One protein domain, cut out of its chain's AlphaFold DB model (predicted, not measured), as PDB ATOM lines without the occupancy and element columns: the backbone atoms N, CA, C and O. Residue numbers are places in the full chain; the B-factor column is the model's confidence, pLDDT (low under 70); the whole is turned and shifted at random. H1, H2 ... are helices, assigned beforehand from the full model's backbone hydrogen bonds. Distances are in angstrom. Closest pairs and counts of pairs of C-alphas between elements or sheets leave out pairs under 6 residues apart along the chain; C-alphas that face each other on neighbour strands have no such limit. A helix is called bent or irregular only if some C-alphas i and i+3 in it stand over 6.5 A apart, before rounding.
ATOM      1  N   ASN A  58      -8.407 109.966  39.391       49.47
ATOM      2  CA  ASN A  58      -9.847 110.004  39.699       49.47
ATOM      3  C   ASN A  58     -10.540 108.654  39.451       49.47
ATOM      4  O   ASN A  58     -11.496 108.306  40.138       49.47
ATOM      5  N   ILE A  59     -10.022 107.846  38.520       51.31
ATOM      6  CA  ILE A  59     -10.568 106.513  38.209       51.31
ATOM      7  C   ILE A  59     -10.132 105.469  39.256       51.31
ATOM      8  O   ILE A  59     -10.869 104.517  39.512       51.31
ATOM      9  N   LYS A  60      -8.970 105.646  39.905       53.81
ATOM     10  CA  LYS A  60      -8.515 104.763  40.995       53.81
ATOM     11  C   LYS A  60      -9.276 105.005  42.302       53.81
ATOM     12  O   LYS A  60      -9.566 104.030  42.986       53.81
ATOM     13  N   GLY A  61      -9.648 106.250  42.615       52.88
ATOM     14  CA  GLY A  61     -10.520 106.550  43.762       52.88
ATOM     15  C   GLY A  61     -11.917 105.937  43.608       52.88
ATOM     16  O   GLY A  61     -12.447 105.346  44.541       52.88
ATOM     17  N   MET A  62     -12.462 105.962  42.386       47.81
ATOM     18  CA  MET A  62     -13.812 105.461  42.084       47.81
ATOM     19  C   MET A  62     -13.929 103.926  42.055       47.81
ATOM     20  O   MET A  62     -15.020 103.392  42.197       47.81
ATOM     21  N   ARG A  63     -12.814 103.194  41.896       51.94
ATOM     22  CA  ARG A  63     -12.777 101.720  42.037       51.94
ATOM     23  C   ARG A  63     -12.529 101.251  43.474       51.94
ATOM     24  O   ARG A  63     -12.580 100.052  43.725       51.94
ATOM     25  N   ARG A  64     -12.225 102.171  44.395       51.94
ATOM     26  CA  ARG A  64     -11.946 101.880  45.810       51.94
ATOM     27  C   ARG A  64     -13.155 102.088  46.721       51.94
ATOM     28  O   ARG A  64     -13.124 101.633  47.854       51.94
ATOM     29  N   THR A  65     -14.239 102.678  46.220       43.56
ATOM     30  CA  THR A  65     -15.568 102.491  46.808       43.56
ATOM     31  C   THR A  65     -16.047 101.101  46.396       43.56
ATOM     32  O   THR A  65     -16.485 100.900  45.260       43.56
ATOM     33  N   SER A  66     -15.852 100.106  47.260       39.41
ATOM     34  CA  SER A  66     -16.217  98.719  46.982       39.41
ATOM     35  C   SER A  66     -17.711  98.598  46.689       39.41
ATOM     36  O   SER A  66     -18.546  98.702  47.580       39.41
ATOM     37  N   SER A  67     -18.039  98.281  45.438       44.09
ATOM     38  CA  SER A  67     -19.387  97.927  44.969       44.09
ATOM     39  C   SER A  67     -19.958  96.642  45.603       44.09
ATOM     40  O   SER A  67     -21.050  96.229  45.231       44.09
ATOM     41  N   LEU A  68     -19.235  95.967  46.502       43.84
ATOM     42  CA  LEU A  68     -19.577  94.619  46.981       43.84
ATOM     43  C   LEU A  68     -19.748  94.497  48.502       43.84
ATOM     44  O   LEU A  68     -20.080  93.418  48.980       43.84
ATOM     45  N   ARG A  69     -19.555  95.573  49.270       40.78
ATOM     46  CA  ARG A  69     -19.836  95.585  50.713       40.78
ATOM     47  C   ARG A  69     -19.963  97.027  51.195       40.78
ATOM     48  O   ARG A  69     -18.983  97.763  51.191       40.78
ATOM     49  N   ASP A  70     -21.188  97.418  51.527       46.41
ATOM     50  CA  ASP A  70     -21.506  98.411  52.559       46.41
ATOM     51  C   ASP A  70     -20.721  99.732  52.571       46.41
ATOM     52  O   ASP A  70     -20.332 100.199  53.628       46.41
ATOM     53  N   GLY A  71     -20.460 100.369  51.423       53.09
ATOM     54  CA  GLY A  71     -19.995 101.770  51.386       53.09
ATOM     55  C   GLY A  71     -18.756 102.100  52.241       53.09
ATOM     56  O   GLY A  71     -18.508 103.274  52.509       53.09
ATOM     57  N   ALA A  72     -17.998 101.090  52.676       52.69
ATOM     58  CA  ALA A  72     -16.944 101.258  53.657       52.69
ATOM     59  C   ALA A  72     -15.761 101.966  52.983       52.69
ATOM     60  O   ALA A  72     -15.325 101.549  51.901       52.69
ATOM     61  N   PRO A  73     -15.246 103.057  53.570       59.06
ATOM     62  CA  PRO A  73     -14.164 103.809  52.963       59.06
ATOM     63  C   PRO A  73     -12.897 102.957  52.921       59.06
ATOM     64  O   PRO A  73     -12.401 102.508  53.948       59.06
ATOM     65  N   ALA A  74     -12.340 102.752  51.729       65.44
ATOM     66  CA  ALA A  74     -11.013 102.165  51.603       65.44
ATOM     67  C   ALA A  74      -9.974 103.125  52.195       65.44
ATOM     68  O   ALA A  74      -9.836 104.255  51.721       65.44
ATOM     69  N   TYR A  75      -9.245 102.666  53.209       70.62
ATOM     70  CA  TYR A  75      -8.219 103.462  53.870       70.62
ATOM     71  C   TYR A  75      -6.983 103.635  52.962       70.62
ATOM     72  O   TYR A  75      -6.552 102.676  52.305       70.62
ATOM     73  N   PRO A  76      -6.431 104.856  52.848       75.12
ATOM     74  CA  PRO A  76      -5.125 105.083  52.237       75.12
ATOM     75  C   PRO A  76      -4.022 104.406  53.068       75.12
ATOM     76  O   PRO A  76      -4.187 104.200  54.261       75.12
ATOM     77  N   HIS A  77      -2.906 104.043  52.428       74.69
ATOM     78  CA  HIS A  77      -1.746 103.472  53.123       74.69
ATOM     79  C   HIS A  77      -1.083 104.507  54.047       74.69
ATOM     80  O   HIS A  77      -1.066 105.697  53.712       74.69
ATOM     81  N   ASP A  78      -0.474 104.039  55.138       71.50
ATOM     82  CA  ASP A  78       0.132 104.872  56.192       71.50
ATOM     83  C   ASP A  78       1.304 105.745  55.713       71.50
ATOM     84  O   ASP A  78       1.636 106.746  56.347       71.50
ATOM     85  N   ASP A  79       1.890 105.425  54.557       74.31
ATOM     86  CA  ASP A  79       2.980 106.189  53.931       74.31
ATOM     87  C   ASP A  79       2.514 107.507  53.288       74.31
ATOM     88  O   ASP A  79       3.327 108.359  52.915       74.31
ATOM     89  N   ILE A  80       1.203 107.695  53.104       77.56
ATOM     90  CA  ILE A  80       0.665 108.908  52.485       77.56
ATOM     91  C   ILE A  80       0.660 110.029  53.534       77.56
ATOM     92  O   ILE A  80       0.050 109.874  54.588       77.56
ATOM     93  N   PRO A  81       1.301 111.184  53.285       76.69
ATOM     94  CA  PRO A  81       1.299 112.291  54.237       76.69
ATOM     95  C   PRO A  81      -0.103 112.899  54.378       76.69
ATOM     96  O   PRO A  81      -0.852 112.972  53.398       76.69
ATOM     97  N   ASP A  82      -0.417 113.388  55.581       76.44
ATOM     98  CA  ASP A  82      -1.731 113.961  55.917       76.44
ATOM     99  C   ASP A  82      -2.152 115.080  54.949       76.44
ATOM    100  O   ASP A  82      -3.295 115.126  54.490       76.44
ATOM    101  N   ASP A  83      -1.187 115.890  54.503       78.25
ATOM    102  CA  ASP A  83      -1.369 116.989  53.546       78.25
ATOM    103  C   ASP A  83      -1.918 116.558  52.174       78.25
ATOM    104  O   ASP A  83      -2.297 117.405  51.366       78.25
ATOM    105  N   ILE A  84      -1.893 115.265  51.839       81.94
ATOM    106  CA  ILE A  84      -2.288 114.748  50.518       81.94
ATOM    107  C   ILE A  84      -3.545 113.873  50.608       81.94
ATOM    108  O   ILE A  84      -4.140 113.570  49.571       81.94
ATOM    109  N   LEU A  85      -4.024 113.547  51.814       80.31
ATOM    110  CA  LEU A  85      -5.189 112.678  52.023       80.31
ATOM    111  C   LEU A  85      -6.428 113.157  51.251       80.31
ATOM    112  O   LEU A  85      -7.115 112.350  50.627       80.31
ATOM    113  N   TYR A  86      -6.650 114.473  51.164       80.31
ATOM    114  CA  TYR A  86      -7.772 115.047  50.409       80.31
ATOM    115  C   TYR A  86      -7.765 114.695  48.916       80.31
ATOM    116  O   TYR A  86      -8.831 114.604  48.310       80.31
ATOM    117  N   ARG A  87      -6.595 114.450  48.309       82.00
ATOM    118  CA  ARG A  87      -6.487 114.055  46.889       82.00
ATOM    119  C   ARG A  87      -6.936 112.620  46.639       82.00
ATOM    120  O   ARG A  87      -7.149 112.239  45.490       82.00
ATOM    121  N   HIS A  88      -7.038 111.821  47.698       78.56
ATOM    122  CA  HIS A  88      -7.495 110.438  47.639       78.56
ATOM    123  C   HIS A  88      -9.012 110.315  47.823       78.56
ATOM    124  O   HIS A  88      -9.576 109.264  47.520       78.56
ATOM    125  N   CYS A  89      -9.691 111.391  48.230       77.75
ATOM    126  CA  CYS A  89     -11.143 111.482  48.159       77.75
ATOM    127  C   CYS A  89     -11.573 111.807  46.723       77.75
ATOM    128  O   CYS A  89     -11.053 112.725  46.096       77.75
ATOM    129  N   SER A  90     -12.554 111.083  46.184       75.56
ATOM    130  CA  SER A  90     -13.086 111.389  44.855       75.56
ATOM    131  C   SER A  90     -13.880 112.697  44.858       75.56
ATOM    132  O   SER A  90     -14.806 112.851  45.655       75.56
ATOM    133  N   ASP A  91     -13.619 113.573  43.888       76.56
ATOM    134  CA  ASP A  91     -14.352 114.838  43.702       76.56
ATOM    135  C   ASP A  91     -15.836 114.682  43.341       76.56
ATOM    136  O   ASP A  91     -16.588 115.650  43.367       76.56
ATOM    137  N   GLN A  92     -16.260 113.463  43.009       76.06
ATOM    138  CA  GLN A  92     -17.645 113.121  42.672       76.06
ATOM    139  C   GLN A  92     -18.527 112.886  43.909       76.06
ATOM    140  O   GLN A  92     -19.747 112.813  43.791       76.06
ATOM    141  N   VAL A  93     -17.925 112.739  45.092       78.44
ATOM    142  CA  VAL A  93     -18.645 112.477  46.343       78.44
ATOM    143  C   VAL A  93     -19.059 113.806  46.990       78.44
ATOM    144  O   VAL A  93     -18.254 114.745  46.997       78.44
ATOM    145  N   PRO A  94     -20.280 113.917  47.560       82.25
ATOM    146  CA  PRO A  94     -20.723 115.126  48.245       82.25
ATOM    147  C   PRO A  94     -19.726 115.590  49.318       82.25
ATOM    148  O   PRO A  94     -19.115 114.759  49.995       82.25
ATOM    149  N   PRO A  95     -19.566 116.907  49.533       80.56
ATOM    150  CA  PRO A  95     -18.532 117.453  50.413       80.56
ATOM    151  C   PRO A  95     -18.605 116.927  51.852       80.56
ATOM    152  O   PRO A  95     -17.563 116.663  52.442       80.56
ATOM    153  N   VAL A  96     -19.807 116.700  52.390       81.25
ATOM    154  CA  VAL A  96     -20.008 116.136  53.739       81.25
ATOM    155  C   VAL A  96     -19.496 114.695  53.825       81.25
ATOM    156  O   VAL A  96     -18.842 114.319  54.791       81.25
ATOM    157  N   VAL A  97     -19.722 113.898  52.780       79.50
ATOM    158  CA  VAL A  97     -19.250 112.509  52.716       79.50
ATOM    159  C   VAL A  97     -17.733 112.462  52.490       79.50
ATOM    160  O   VAL A  97     -17.055 111.622  53.071       79.50
ATOM    161  N   ARG A  98     -17.164 113.410  51.729       81.88
ATOM    162  CA  ARG A  98     -15.698 113.570  51.645       81.88
ATOM    163  C   ARG A  98     -15.091 113.904  53.007       81.88
ATOM    164  O   ARG A  98     -14.078 113.316  53.361       81.88
ATOM    165  N   MET A  99     -15.726 114.793  53.772       82.94
ATOM    166  CA  MET A  99     -15.283 115.112  55.130       82.94
ATOM    167  C   MET A  99     -15.367 113.893  56.050       82.94
ATOM    168  O   MET A  99     -14.416 113.624  56.772       82.94
ATOM    169  N   LYS A 100     -16.450 113.111  55.974       83.25
ATOM    170  CA  LYS A 100     -16.578 111.852  56.720       83.25
ATOM    171  C   LYS A 100     -15.424 110.896  56.423       83.25
ATOM    172  O   LYS A 100     -14.807 110.394  57.350       83.25
ATOM    173  N   HIS A 101     -15.089 110.689  55.150       82.56
ATOM    174  CA  HIS A 101     -13.953 109.841  54.784       82.56
ATOM    175  C   HIS A 101     -12.629 110.371  55.342       82.56
ATOM    176  O   HIS A 101     -11.858 109.591  55.887       82.56
ATOM    177  N   LEU A 102     -12.391 111.684  55.259       84.62
ATOM    178  CA  LEU A 102     -11.185 112.294  55.820       84.62
ATOM    179  C   LEU A 102     -11.103 112.127  57.336       84.62
ATOM    180  O   LEU A 102     -10.061 111.704  57.819       84.62
ATOM    181  N   LEU A 103     -12.195 112.387  58.061       84.75
ATOM    182  CA  LEU A 103     -12.258 112.224  59.515       84.75
ATOM    183  C   LEU A 103     -12.025 110.771  59.930       84.75
ATOM    184  O   LEU A 103     -11.224 110.509  60.822       84.75
ATOM    185  N   CYS A 104     -12.666 109.822  59.247       83.69
ATOM    186  CA  CYS A 104     -12.462 108.400  59.500       83.69
ATOM    187  C   CYS A 104     -10.996 107.991  59.278       83.69
ATOM    188  O   CYS A 104     -10.432 107.238  60.069       83.69
ATOM    189  N   TRP A 105     -10.351 108.501  58.225       85.50
ATOM    190  CA  TRP A 105      -8.943 108.209  57.947       85.50
ATOM    191  C   TRP A 105      -8.003 108.840  58.974       85.50
ATOM    192  O   TRP A 105      -7.081 108.172  59.439       85.50
ATOM    193  N   THR A 106      -8.245 110.093  59.362       85.44
ATOM    194  CA  THR A 106      -7.422 110.781  60.364       85.44
ATOM    195  C   THR A 106      -7.574 110.143  61.741       85.44
ATOM    196  O   THR A 106      -6.574 109.969  62.426       85.44
ATOM    197  N   LEU A 107      -8.786 109.731  62.129       86.12
ATOM    198  CA  LEU A 107      -9.035 109.049  63.403       86.12
ATOM    199  C   LEU A 107      -8.345 107.686  63.455       86.12
ATOM    200  O   LEU A 107      -7.647 107.390  64.425       86.12
ATOM    201  N   HIS A 108      -8.462 106.897  62.383       84.56
ATOM    202  CA  HIS A 108      -7.796 105.599  62.290       84.56
ATOM    203  C   HIS A 108      -6.270 105.728  62.408       84.56
ATOM    204  O   HIS A 108      -5.639 104.973  63.143       84.56
ATOM    205  N   ARG A 109      -5.680 106.739  61.760       82.44
ATOM    206  CA  ARG A 109      -4.238 107.003  61.844       82.44
ATOM    207  C   ARG A 109      -3.812 107.589  63.193       82.44
ATOM    208  O   ARG A 109      -2.728 107.274  63.678       82.44
ATOM    209  N   SER A 110      -4.659 108.409  63.820       84.38
ATOM    210  CA  SER A 110      -4.371 109.008  65.129       84.38
ATOM    211  C   SER A 110      -4.288 107.968  66.246       84.38
ATOM    212  O   SER A 110      -3.563 108.180  67.210       84.38
ATOM    213  N   LEU A 111      -4.955 106.819  66.095       83.50
ATOM    214  CA  LEU A 111      -4.861 105.701  67.033       83.50
ATOM    215  C   LEU A 111      -3.413 105.208  67.139       83.50
ATOM    216  O   LEU A 111      -2.872 105.119  68.240       83.50
ATOM    217  N   ALA A 112      -2.758 104.960  66.003       79.94
ATOM    218  CA  ALA A 112      -1.363 104.518  65.978       79.94
ATOM    219  C   ALA A 112      -0.393 105.585  66.526       79.94
ATOM    220  O   ALA A 112       0.692 105.255  67.000       79.94
ATOM    221  N   GLN A 113      -0.759 106.868  66.463       80.44
ATOM    222  CA  GLN A 113       0.035 107.972  67.021       80.44
ATOM    223  C   GLN A 113      -0.169 108.097  68.536       80.44
ATOM    224  O   GLN A 113       0.797 108.233  69.280       80.44
ATOM    225  N   ALA A 114      -1.414 107.984  69.003       78.06
ATOM    226  CA  ALA A 114      -1.771 108.054  70.417       78.06
ATOM    227  C   ALA A 114      -1.215 106.875  71.231       78.06
ATOM    228  O   ALA A 114      -0.909 107.035  72.408       78.06
ATOM    229  N   LEU A 115      -1.050 105.706  70.604       76.94
ATOM    230  CA  LEU A 115      -0.409 104.542  71.222       76.94
ATOM    231  C   LEU A 115       1.128 104.584  71.170       76.94
ATOM    232  O   LEU A 115       1.773 103.677  71.685       76.94
ATOM    233  N   GLY A 116       1.724 105.600  70.537       69.19
ATOM    234  CA  GLY A 116       3.177 105.700  70.375       69.19
ATOM    235  C   GLY A 116       3.785 104.661  69.422       69.19
ATOM    236  O   GLY A 116       5.006 104.560  69.333       69.19
ATOM    237  N   GLU A 117       2.957 103.901  68.693       75.25
ATOM    238  CA  GLU A 117       3.389 102.909  67.696       75.25
ATOM    239  C   GLU A 117       3.950 103.586  66.430       75.25
ATOM    240  O   GLU A 117       4.795 103.023  65.732       75.25
ATOM    241  N   SER A 118       3.506 104.814  66.141       69.81
ATOM    242  CA  SER A 118       3.966 105.622  65.009       69.81
ATOM    243  C   SER A 118       4.418 107.018  65.454       69.81
ATOM    244  O   SER A 118       3.789 107.622  66.326       69.81
ATOM    245  N   PRO A 119       5.501 107.567  64.868       67.19
ATOM    246  CA  PRO A 119       5.953 108.914  65.191       67.19
ATOM    247  C   PRO A 119       4.932 109.956  64.716       67.19
ATOM    248  O   PRO A 119       4.329 109.809  63.650       67.19
ATOM    249  N   MET A 120       4.792 111.043  65.480       64.50
ATOM    250  CA  MET A 120       3.907 112.155  65.128       64.50
ATOM    251  C   MET A 120       4.207 112.681  63.711       64.50
ATOM    252  O   MET A 120       5.381 112.837  63.338       64.50
ATOM    253  N   PRO A 121       3.171 112.968  62.903       62.25
ATOM    254  CA  PRO A 121       3.332 113.347  61.513       62.25
ATOM    255  C   PRO A 121       4.052 114.691  61.448       62.25
ATOM    256  O   PRO A 121       3.566 115.725  61.906       62.25
ATOM    257  N   ARG A 122       5.254 114.684  60.869       56.94
ATOM    258  CA  ARG A 122       5.994 115.915  60.604       56.94
ATOM    259  C   ARG A 122       5.272 116.649  59.485       56.94
ATOM    260  O   ARG A 122       5.344 116.222  58.332       56.94
ATOM    261  N   HIS A 156       7.334 104.412  82.610       77.12
ATOM    262  CA  HIS A 156       6.094 104.576  83.367       77.12
ATOM    263  C   HIS A 156       4.928 105.084  82.497       77.12
ATOM    264  O   HIS A 156       3.798 104.615  82.620       77.12
ATOM    265  N   GLU A 157       5.190 106.010  81.571       78.31
ATOM    266  CA  GLU A 157       4.176 106.530  80.645       78.31
ATOM    267  C   GLU A 157       3.755 105.464  79.631       78.31
ATOM    268  O   GLU A 157       2.568 105.327  79.337       78.31
ATOM    269  N   LYS A 158       4.698 104.650  79.141       79.00
ATOM    270  CA  LYS A 158       4.385 103.511  78.263       79.00
ATOM    271  C   LYS A 158       3.480 102.497  78.957       79.00
ATOM    272  O   LYS A 158       2.557 101.984  78.325       79.00
ATOM    273  N   GLN A 159       3.713 102.228  80.242       82.12
ATOM    274  CA  GLN A 159       2.879 101.320  81.025       82.12
ATOM    275  C   GLN A 159       1.457 101.869  81.207       82.12
ATOM    276  O   GLN A 159       0.488 101.156  80.949       82.12
ATOM    277  N   GLN A 160       1.316 103.155  81.536       81.69
ATOM    278  CA  GLN A 160       0.005 103.810  81.616       81.69
ATOM    279  C   GLN A 160      -0.729 103.812  80.267       81.69
ATOM    280  O   GLN A 160      -1.929 103.541  80.203       81.69
ATOM    281  N   ILE A 161      -0.014 104.068  79.167       82.75
ATOM    282  CA  ILE A 161      -0.578 103.992  77.815       82.75
ATOM    283  C   ILE A 161      -1.023 102.561  77.504       82.75
ATOM    284  O   ILE A 161      -2.103 102.381  76.944       82.75
ATOM    285  N   ALA A 162      -0.259 101.539  77.895       82.19
ATOM    286  CA  ALA A 162      -0.633 100.141  77.691       82.19
ATOM    287  C   ALA A 162      -1.924  99.772  78.447       82.19
ATOM    288  O   ALA A 162      -2.804  99.135  77.863       82.19
ATOM    289  N   GLU A 163      -2.082 100.230  79.690       88.62
ATOM    290  CA  GLU A 163      -3.291 100.018  80.501       88.62
ATOM    291  C   GLU A 163      -4.530 100.702  79.907       88.62
ATOM    292  O   GLU A 163      -5.623 100.129  79.898       88.62
ATOM    293  N   VAL A 164      -4.366 101.910  79.361       86.75
ATOM    294  CA  VAL A 164      -5.460 102.695  78.764       86.75
ATOM    295  C   VAL A 164      -5.719 102.307  77.300       86.75
ATOM    296  O   VAL A 164      -6.820 102.526  76.783       86.75
ATOM    297  N   SER A 165      -4.761 101.663  76.629       86.50
ATOM    298  CA  SER A 165      -4.841 101.285  75.213       86.50
ATOM    299  C   SER A 165      -6.101 100.502  74.809       86.50
ATOM    300  O   SER A 165      -6.696 100.871  73.789       86.50
ATOM    301  N   PRO A 166      -6.590  99.477  75.548       88.50
ATOM    302  CA  PRO A 166      -7.799  98.759  75.145       88.50
ATOM    303  C   PRO A 166      -9.051  99.636  75.245       88.50
ATOM    304  O   PRO A 166      -9.948  99.523  74.407       88.50
ATOM    305  N   LEU A 167      -9.106 100.533  76.234       89.62
ATOM    306  CA  LEU A 167     -10.208 101.475  76.401       89.62
ATOM    307  C   LEU A 167     -10.198 102.504  75.271       89.62
ATOM    308  O   LEU A 167     -11.235 102.739  74.655       89.62
ATOM    309  N   LEU A 168      -9.028 103.058  74.946       88.00
ATOM    310  CA  LEU A 168      -8.875 104.023  73.861       88.00
ATOM    311  C   LEU A 168      -9.285 103.424  72.508       88.00
ATOM    312  O   LEU A 168     -10.061 104.040  71.779       88.00
ATOM    313  N   ARG A 169      -8.820 102.206  72.192       87.69
ATOM    314  CA  ARG A 169      -9.208 101.488  70.965       87.69
ATOM    315  C   ARG A 169     -10.721 101.288  70.898       87.69
ATOM    316  O   ARG A 169     -11.328 101.589  69.875       87.69
ATOM    317  N   LYS A 170     -11.340 100.865  72.006       91.00
ATOM    318  CA  LYS A 170     -12.793 100.682  72.094       91.00
ATOM    319  C   LYS A 170     -13.556 101.984  71.841       91.00
ATOM    320  O   LYS A 170     -14.483 101.980  71.038       91.00
ATOM    321  N   VAL A 171     -13.147 103.083  72.476       90.31
ATOM    322  CA  VAL A 171     -13.782 104.398  72.296       90.31
ATOM    323  C   VAL A 171     -13.637 104.874  70.853       90.31
ATOM    324  O   VAL A 171     -14.617 105.300  70.253       90.31
ATOM    325  N   ILE A 172     -12.447 104.765  70.258       86.88
ATOM    326  CA  ILE A 172     -12.236 105.176  68.865       86.88
ATOM    327  C   ILE A 172     -13.093 104.322  67.922       86.88
ATOM    328  O   ILE A 172     -13.785 104.874  67.069       86.88
ATOM    329  N   ASP A 173     -13.134 103.004  68.101       86.44
ATOM    330  CA  ASP A 173     -13.966 102.124  67.275       86.44
ATOM    331  C   ASP A 173     -15.467 102.418  67.420       86.44
ATOM    332  O   ASP A 173     -16.203 102.344  66.435       86.44
ATOM    333  N   GLU A 174     -15.928 102.759  68.625       88.50
ATOM    334  CA  GLU A 174     -17.302 103.205  68.881       88.50
ATOM    335  C   GLU A 174     -17.581 104.540  68.182       88.50
ATOM    336  O   GLU A 174     -18.525 104.624  67.404       88.50
ATOM    337  N   THR A 175     -16.700 105.534  68.316       86.88
ATOM    338  CA  THR A 175     -16.859 106.820  67.611       86.88
ATOM    339  C   THR A 175     -16.844 106.660  66.090       86.88
ATOM    340  O   THR A 175     -17.579 107.346  65.384       86.88
ATOM    341  N   MET A 176     -16.051 105.725  65.559       83.00
ATOM    342  CA  MET A 176     -16.006 105.410  64.132       83.00
ATOM    343  C   MET A 176     -17.298 104.741  63.654       83.00
ATOM    344  O   MET A 176     -17.762 105.035  62.549       83.00
ATOM    345  N   ARG A 177     -17.899 103.867  64.471       85.94
ATOM    346  CA  ARG A 177     -19.232 103.304  64.203       85.94
ATOM    347  C   ARG A 177     -20.299 104.392  64.253       85.94
ATOM    348  O   ARG A 177     -21.037 104.530  63.286       85.94
ATOM    349  N   ASP A 178     -20.279 105.254  65.262       85.06
ATOM    350  CA  ASP A 178     -21.238 106.353  65.421       85.06
ATOM    351  C   ASP A 178     -21.148 107.389  64.283       85.06
ATOM    352  O   ASP A 178     -22.164 107.898  63.798       85.06
ATOM    353  N   LEU A 179     -19.934 107.675  63.794       83.25
ATOM    354  CA  LEU A 179     -19.698 108.481  62.588       83.25
ATOM    355  C   LEU A 179     -20.230 107.782  61.329       83.25
ATOM    356  O   LEU A 179     -20.763 108.434  60.418       83.25
ATOM    357  N   ASN A 180     -20.080 106.458  61.250       78.56
ATOM    358  CA  ASN A 180     -20.573 105.664  60.132       78.56
ATOM    359  C   ASN A 180     -22.102 105.589  60.098       78.56
ATOM    360  O   ASN A 180     -22.669 105.793  59.019       78.56
ATOM    361  N   ASP A 181     -22.730 105.460  61.261       80.19
ATOM    362  CA  ASP A 181     -24.179 105.397  61.460       80.19
ATOM    363  C   ASP A 181     -24.849 106.782  61.388       80.19
ATOM    364  O   ASP A 181     -26.066 106.893  61.252       80.19
ATOM    365  N   GLY A 182     -24.053 107.859  61.406       74.00
ATOM    366  CA  GLY A 182     -24.537 109.235  61.275       74.00
ATOM    367  C   GLY A 182     -25.122 109.813  62.564       74.00
ATOM    368  O   GLY A 182     -25.802 110.838  62.508       74.00
ATOM    369  N   LEU A 183     -24.839 109.185  63.710       78.12
ATOM    370  CA  LEU A 183     -25.186 109.696  65.040       78.12
ATOM    371  C   LEU A 183     -24.412 110.984  65.352       78.12
ATOM    372  O   LEU A 183     -24.939 111.894  65.989       78.12
ATOM    373  N   ILE A 184     -23.186 111.092  64.834       75.50
ATOM    374  CA  ILE A 184     -22.382 112.314  64.889       75.50
ATOM    375  C   ILE A 184     -22.659 113.148  63.630       75.50
ATOM    376  O   ILE A 184     -22.271 112.798  62.513       75.50
ATOM    377  N   GLY A 185     -23.344 114.278  63.808       70.19
ATOM    378  CA  GLY A 185     -23.675 115.199  62.724       70.19
ATOM    379  C   GLY A 185     -22.455 115.977  62.223       70.19
ATOM    380  O   GLY A 185     -22.076 116.986  62.804       70.19
ATOM    381  N   ILE A 186     -21.887 115.585  61.080       70.38
ATOM    382  CA  ILE A 186     -20.742 116.271  60.428       70.38
ATOM    383  C   ILE A 186     -21.206 117.526  59.639       70.38
ATOM    384  O   ILE A 186     -20.489 118.101  58.819       70.38
ATOM    385  N   SER A 187     -22.451 117.976  59.829       66.62
ATOM    386  CA  SER A 187     -23.031 119.073  59.054       66.62
ATOM    387  C   SER A 187     -22.621 120.443  59.601       66.62
ATOM    388  O   SER A 187     -23.268 120.983  60.493       66.62
TER     389      SER A 187
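AT A GLANCE: This is residues 58 to 122 and 156 to 187 of the 451 residues of the protein "Kinetochore protein mis13" of Malassezia pachydermatis (UniProt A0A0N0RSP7). Two long helices, H3 and the arm H4b of the bent helix H4, lie side by side and run opposite ways, while the other arm, H4a, sticks out past the end of H3 at a steep 52 degrees to H4b and touches no helix. The short H2 lies on the other side of H3 from H4b, with the small H1 near the end of H2, and residues 63 to 81 loop from H1 to H2 with no named element. The printed part has 97 residues with four named helices, H1, H2, H3 and H4 in that order, and no named strand; the class is all helix. It is only just compact, close to loose, with a radius of gyration of the C-alphas of 15.0 A, and elongated, spanning 48 by 31 by 27 A.

IN THESE COORDINATES: H1 is residues 58 to 62, beginning at C-alpha 58 (-9.847, 110.004, 39.699). H2 is residues 82 to 88, 10.7 A from first to last C-alpha, and irregular: C-alphas 83 and 86 are 7.4 A apart. H3 is residues 95 to 114, 27.7 A long, ending at C-alpha 114 (-1.771, 108.054, 70.417). H4, residues 156 to 181, was assigned as one helix by its hydrogen bonds but is bent, with C-alphas 163 and 166 7.1 A apart. Its arms are H4a, residues 156 to 163, 10.8 A long, and H4b, residues 166 to 181, 22.4 A long, ending at C-alpha 181 (-24.179, 105.397, 61.460).

HOW THE PARTS SIT: H1 and H2 are close but not clearly touching; their closest C-alphas, of Gly 61 and His 88, are 6.3 A apart. H2 and H3 form a helical hairpin that only just touches, with 3 pairs of C-alphas within 8 A, on the H3 side residues 102 to 106 alone. Their closest C-alphas, of Tyr 86 and Leu 102, are 7.0 A apart, and they run opposite ways at a steep tilt of 39 degrees. H3 and H4b touch, opposite ways at a shallow tilt of 6 degrees, the closest C-alphas being those of Cys 104 and Met 176, 6.6 A apart. H4a and H4b stand at a steep tilt of 52 degrees. H3 and H4a are apart, as are H1 and H3, and H2 and H4b, among others. Each O i to N i+4 pair is within hydrogen-bond range in H1, H4a and H4b; in H3 15 of 16 are, and in H2 0 of 3, beside 3 of 4 O i to N i+3 pairs.

THE WHOLE: The C-alphas farthest apart, of Ile 59 and His 156, are 48.2 A apart. Residues 123 to 155 are not printed, and C-alphas 122 and 156 are 25.4 A apart across the cut. The link from H1 to H2 is long, 19 residues, and the link from H2 to H3 is short, 6 residues. The mean pLDDT of the printed part is 74.5; residues 58 to 74, 116, 118 to 122 and 187 are under 70.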